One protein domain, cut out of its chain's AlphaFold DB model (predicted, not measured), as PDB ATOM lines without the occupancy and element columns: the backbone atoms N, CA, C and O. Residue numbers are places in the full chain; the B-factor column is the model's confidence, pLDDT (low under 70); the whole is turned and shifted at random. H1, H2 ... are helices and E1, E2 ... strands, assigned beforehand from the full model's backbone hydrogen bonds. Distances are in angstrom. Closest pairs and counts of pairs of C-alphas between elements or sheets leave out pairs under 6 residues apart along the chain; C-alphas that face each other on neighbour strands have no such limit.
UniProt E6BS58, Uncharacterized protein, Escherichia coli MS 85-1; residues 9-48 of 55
ATOM      1  N   ALA A   9     182.045 184.321 117.810       86.12
ATOM      2  CA  ALA A   9     181.346 184.737 116.597       86.12
ATOM      3  C   ALA A   9     180.936 186.207 116.711       86.12
ATOM      4  O   ALA A   9     180.648 186.698 117.805       86.12
ATOM      5  N   VAL A  10     180.870 186.878 115.563       88.44
ATOM      6  CA  VAL A  10     180.313 188.225 115.426       88.44
ATOM      7  C   VAL A  10     178.892 188.087 114.897       88.44
ATOM      8  O   VAL A  10     178.680 187.484 113.847       88.44
ATOM      9  N   VAL A  11     177.923 188.640 115.622       85.06
ATOM     10  CA  VAL A  11     176.553 188.815 115.130       85.06
ATOM     11  C   VAL A  11     176.386 190.278 114.755       85.06
ATOM     12  O   VAL A  11     176.380 191.137 115.637       85.06
ATOM     13  N   GLU A  12     176.284 190.550 113.458       88.62
ATOM     14  CA  GLU A  12     176.047 191.890 112.925       88.62
ATOM     15  C   GLU A  12     174.551 192.237 112.978       88.62
ATOM     16  O   GLU A  12     173.681 191.429 112.645       88.62
ATOM     17  N   LYS A  13     174.259 193.459 113.412       82.81
ATOM     18  CA  LYS A  13     172.982 194.160 113.270       82.81
ATOM     19  C   LYS A  13     173.252 195.439 112.480       82.81
ATOM     20  O   LYS A  13     174.398 195.847 112.353       82.81
ATOM     21  N   SER A  14     172.206 196.115 112.009       87.31
ATOM     22  CA  SER A  14     172.320 197.246 111.071       87.31
ATOM     23  C   SER A  14     173.417 198.276 111.384       87.31
ATOM     24  O   SER A  14     174.036 198.776 110.457       87.31
ATOM     25  N   HIS A  15     173.662 198.596 112.660       91.56
ATOM     26  CA  HIS A  15     174.701 199.556 113.071       91.56
ATOM     27  C   HIS A  15     175.510 199.097 114.295       91.56
ATOM     28  O   HIS A  15     176.227 199.891 114.898       91.56
ATOM     29  N   GLU A  16     175.378 197.834 114.702       89.25
ATOM     30  CA  GLU A  16     175.980 197.310 115.931       89.25
ATOM     31  C   GLU A  16     176.425 195.869 115.717       89.25
ATOM     32  O   GLU A  16     175.853 195.148 114.904       89.25
ATOM     33  N   PHE A  17     177.393 195.406 116.501       88.75
ATOM     34  CA  PHE A  17     177.734 193.993 116.544       88.75
ATOM     35  C   PHE A  17     177.779 193.485 117.978       88.75
ATOM     36  O   PHE A  17     178.037 194.221 118.930       88.75
ATOM     37  N   THR A  18     177.532 192.191 118.137       86.12
ATOM     38  CA  THR A  18     177.686 191.500 119.414       86.12
ATOM     39  C   THR A  18     178.655 190.345 119.248       86.12
ATOM     40  O   THR A  18     178.504 189.521 118.347       86.12
ATOM     41  N   LEU A  19     179.641 190.275 120.142       86.12
ATOM     42  CA  LEU A  19     180.503 189.108 120.266       86.12
ATOM     43  C   LEU A  19     179.796 188.061 121.116       86.12
ATOM     44  O   LEU A  19     179.469 188.308 122.277       86.12
ATOM     45  N   VAL A  20     179.579 186.885 120.539       84.56
ATOM     46  CA  VAL A  20     179.004 185.747 121.251       84.56
ATOM     47  C   VAL A  20     180.044 184.635 121.385       84.56
ATOM     48  O   VAL A  20     180.783 184.379 120.428       84.56
ATOM     49  N   PRO A  21     180.139 183.960 122.546       85.44
ATOM     50  CA  PRO A  21     181.068 182.850 122.718       85.44
ATOM     51  C   PRO A  21     180.841 181.762 121.664       85.44
ATOM     52  O   PRO A  21     179.721 181.268 121.494       85.44
ATOM     53  N   TRP A  22     181.906 181.363 120.971       84.44
ATOM     54  CA  TRP A  22     181.840 180.264 120.018       84.44
ATOM     55  C   TRP A  22     181.750 178.931 120.755       84.44
ATOM     56  O   TRP A  22     182.531 178.659 121.670       84.44
ATOM     57  N   ARG A  23     180.830 178.058 120.334       82.62
ATOM     58  CA  ARG A  23     180.697 176.710 120.901       82.62
ATOM     59  C   ARG A  23     181.125 175.655 119.877       82.62
ATOM     60  O   ARG A  23     180.773 175.796 118.711       82.62
ATOM     61  N   PRO A  24     181.779 174.553 120.297       84.19
ATOM     62  CA  PRO A  24     182.245 173.493 119.388       84.19
ATOM     63  C   PRO A  24     181.170 172.895 118.467       84.19
ATOM     64  O   PRO A  24     181.468 172.353 117.407       84.19
ATOM     65  N   ILE A  25     179.897 172.981 118.863       80.38
ATOM     66  CA  ILE A  25     178.769 172.534 118.039       80.38
ATOM     67  C   ILE A  25     178.625 173.344 116.743       80.38
ATOM     68  O   ILE A  25     178.149 172.805 115.749       80.38
ATOM     69  N   ILE A  26     179.084 174.598 116.737       83.81
ATOM     70  CA  ILE A  26     179.063 175.480 115.569       83.81
ATOM     71  C   ILE A  26     180.150 175.067 114.569       83.81
ATOM     72  O   ILE A  26     179.887 175.081 113.370       83.81
ATOM     73  N   ASP A  27     181.326 174.598 115.025       87.56
ATOM     74  CA  ASP A  27     182.363 174.070 114.116       87.56
ATOM     75  C   ASP A  27     181.813 172.919 113.254       87.56
ATOM     76  O   ASP A  27     182.148 172.794 112.080       87.56
ATOM     77  N   ARG A  28     180.900 172.106 113.808       85.88
ATOM     78  CA  ARG A  28     180.250 170.999 113.084       85.88
ATOM     79  C   ARG A  28     179.184 171.446 112.079       85.88
ATOM     80  O   ARG A  28     178.709 170.618 111.309       85.88
ATOM     81  N   GLN A  29     178.774 172.712 112.111       86.44
ATOM     82  CA  GLN A  29     177.729 173.276 111.249       86.44
ATOM     83  C   GLN A  29     178.260 174.382 110.331       86.44
ATOM     84  O   GLN A  29     177.473 175.133 109.764       86.44
ATOM     85  N   LEU A  30     179.580 174.497 110.165       86.75
ATOM     86  CA  LEU A  30     180.159 175.445 109.218       86.75
ATOM     87  C   LEU A  30     179.565 175.240 107.815       86.75
ATOM     88  O   LEU A  30     179.447 174.114 107.330       86.75
ATOM     89  N   GLY A  31     179.159 176.342 107.182       86.69
ATOM     90  CA  GLY A  31     178.473 176.327 105.886       86.69
ATOM     91  C   GLY A  31     176.982 175.966 105.945       86.69
ATOM     92  O   GLY A  31     176.350 175.869 104.897       86.69
ATOM     93  N   ARG A  32     176.405 175.771 107.139       87.00
ATOM     94  CA  ARG A  32     174.968 175.536 107.350       87.00
ATOM     95  C   ARG A  32     174.356 176.655 108.188       87.00
ATOM     96  O   ARG A  32     175.033 177.291 108.991       87.00
ATOM     97  N   GLU A  33     173.059 176.872 108.012       84.12
ATOM     98  CA  GLU A  33     172.299 177.809 108.837       84.12
ATOM     99  C   GLU A  33     172.120 177.251 110.259       84.12
ATOM    100  O   GLU A  33     171.770 176.082 110.448       84.12
ATOM    101  N   VAL A  34     172.361 178.093 111.265       82.12
ATOM    102  CA  VAL A  34     172.203 177.761 112.686       82.12
ATOM    103  C   VAL A  34     171.388 178.839 113.390       82.12
ATOM    104  O   VAL A  34     171.491 180.016 113.056       82.12
ATOM    105  N   MET A  35     170.603 178.444 114.392       82.88
ATOM    106  CA  MET A  35     169.802 179.359 115.208       82.88
ATOM    107  C   MET A  35     170.214 179.251 116.679       82.88
ATOM    108  O   MET A  35     170.675 178.208 117.152       82.88
ATOM    109  N   GLY A  36     170.057 180.335 117.432       80.31
ATOM    110  CA  GLY A  36     170.385 180.350 118.853       80.31
ATOM    111  C   GLY A  36     169.729 181.507 119.590       80.31
ATOM    112  O   GLY A  36     169.412 182.537 119.001       80.31
ATOM    113  N   ILE A  37     169.529 181.320 120.892       81.31
ATOM    114  CA  ILE A  37     168.990 182.324 121.808       81.31
ATOM    115  C   ILE A  37     170.131 182.797 122.707       81.31
ATOM    116  O   ILE A  37     170.810 181.987 123.344       81.31
ATOM    117  N   VAL A  38     170.330 184.114 122.762       74.44
ATOM    118  CA  VAL A  38     171.283 184.766 123.667       74.44
ATOM    119  C   VAL A  38     170.521 185.270 124.891       74.44
ATOM    120  O   VAL A  38     169.601 186.071 124.751       74.44
ATOM    121  N   GLN A  39     170.904 184.827 126.091       74.69
ATOM    122  CA  GLN A  39     170.285 185.262 127.345       74.69
ATOM    123  C   GLN A  39     171.349 185.436 128.436       74.69
ATOM    124  O   GLN A  39     172.119 184.519 128.714       74.69
ATOM    125  N   GLY A  40     171.411 186.624 129.050       68.50
ATOM    126  CA  GLY A  40     172.281 186.893 130.205       68.50
ATOM    127  C   GLY A  40     173.779 186.633 129.975       68.50
ATOM    128  O   GLY A  40     174.464 186.194 130.891       68.50
ATOM    129  N   GLY A  41     174.287 186.831 128.752       68.19
ATOM    130  CA  GLY A  41     175.689 186.551 128.392       68.19
ATOM    131  C   GLY A  41     175.991 185.086 128.040       68.19
ATOM    132  O   GLY A  41     177.125 184.763 127.695       68.19
ATOM    133  N   SER A  42     174.987 184.206 128.079       65.31
ATOM    134  CA  SER A  42     175.082 182.808 127.644       65.31
ATOM    135  C   SER A  42     174.328 182.579 126.332       65.31
ATOM    136  O   SER A  42     173.351 183.272 126.042       65.31
ATOM    137  N   VAL A  43     174.768 181.595 125.536       68.38
ATOM    138  CA  VAL A  43     174.118 181.238 124.262       68.38
ATOM    139  C   VAL A  43     173.681 179.776 124.230       68.38
ATOM    140  O   VAL A  43     174.498 178.848 124.345       68.38
ATOM    141  N   SER A  44     172.384 179.586 123.998       73.44
ATOM    142  CA  SER A  44     171.745 178.297 123.746       73.44
ATOM    143  C   SER A  44     171.537 178.125 122.248       73.44
ATOM    144  O   SER A  44     170.825 178.906 121.628       73.44
ATOM    145  N   TRP A  45     172.160 177.105 121.659       71.31
ATOM    146  CA  TRP A  45     172.078 176.840 120.221       71.31
ATOM    147  C   TRP A  45     171.041 175.764 119.947       71.31
ATOM    148  O   TRP A  45     171.068 174.703 120.573       71.31
ATOM    149  N   GLN A  46     170.157 176.029 118.991       67.81
ATOM    150  CA  GLN A  46     169.260 175.035 118.425       67.81
ATOM    151  C   GLN A  46     169.755 174.730 117.014       67.81
ATOM    152  O   GLN A  46     169.791 175.592 116.138       67.81
ATOM    153  N   LEU A  47     170.186 173.488 116.803       67.50
ATOM    154  CA  LEU A  47     170.487 173.006 115.464       67.50
ATOM    155  C   LEU A  47     169.188 173.048 114.657       67.50
ATOM    156  O   LEU A  47     168.185 172.468 115.081       67.50
ATOM    157  N   GLY A  48     169.203 173.753 113.522       59.75
ATOM    158  CA  GLY A  48     168.084 173.766 112.588       59.75
ATOM    159  C   GLY A  48     167.650 172.330 112.303       59.75
ATOM    160  O   GLY A  48     168.495 171.453 112.120       59.75
TER     161      GLY A  48
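Overview. This is residues 9 to 48 of the 55 residues of an uncharacterized protein of Escherichia coli MS 85-1 (UniProt E6BS58). Two separate strand hairpins, E1 with E2 and E3 with E4, are joined by a loop that holds the one-turn helix H1; the two hairpins come near each other where the open end of the first, at Val 20 of E2, meets the turn end of the second, at Val 43 of E4. The turn of the first hairpin, at His 15, and the loop just after H1, at Arg 28, lie at opposite ends of the model. The printed part has 40 residues, with four named strands and one named helix in the order E1, E2, H1, E3, E4; both two-stranded sheets are antiparallel, and the class is mostly strand. The whole is only just compact, close to loose, with a radius of gyration of the C-alphas of 10.5 A and spans of 28 by 22 by 15 A.

Along the chain. E1 is residues 9 to 13, 13.0 A from first to last C-alpha, and begins at C-alpha 9 at (181.346, 184.737, 116.597). E2 is residues 16 to 21, the longest strand by residues, at 16.8 A. H1 is residues 24 to 27, 5.3 A long, with C-alpha 24 at (182.245, 173.493, 119.388). E3 is residues 35 to 39, 13.5 A. E4 is residues 42 to 46, 13.4 A, and ends at C-alpha 46 at (169.260, 175.035, 118.425).

Arrangement. E1 and E2 form a hairpin, antiparallel at 155 degrees between their directions. N 11 and O 18 are 2.9 A apart and N 13 and O 16 are 2.8 A apart, both within hydrogen-bond range. E2 and E4 have 3 pairs of C-alphas within 8 A; the closest are those of Val 20 and Val 43, 7.3 A apart. E2 and E3 are apart, but only just, with their closest C-alphas at 8.1 A. E1 is apart from H1, E3 and E4. H1 and E4 are only just apart, at 8.3 A. H1 is too short for any pair of O i and N i+4 inside it; its one pair of O i and N i+3 is within range. E3 and E4 form the second hairpin, antiparallel at 155 degrees, with N 37 and O 44 at 2.8 A and N 44 and O 37 at 2.9 A, within hydrogen-bond range.

Size, cuts and confidence. The two C-alphas farthest apart, those of His 15 and Arg 28, are 29.1 A apart. The printed part has no cut. The links E1 to E2, E2 to H1 and E3 to E4 are tight; that from H1 to E3, with 7 residues, is short. The mean pLDDT of the printed part is 80.9, and residues 40 to 43 and 46 to 48 are under 70; E4 has a mean of 69.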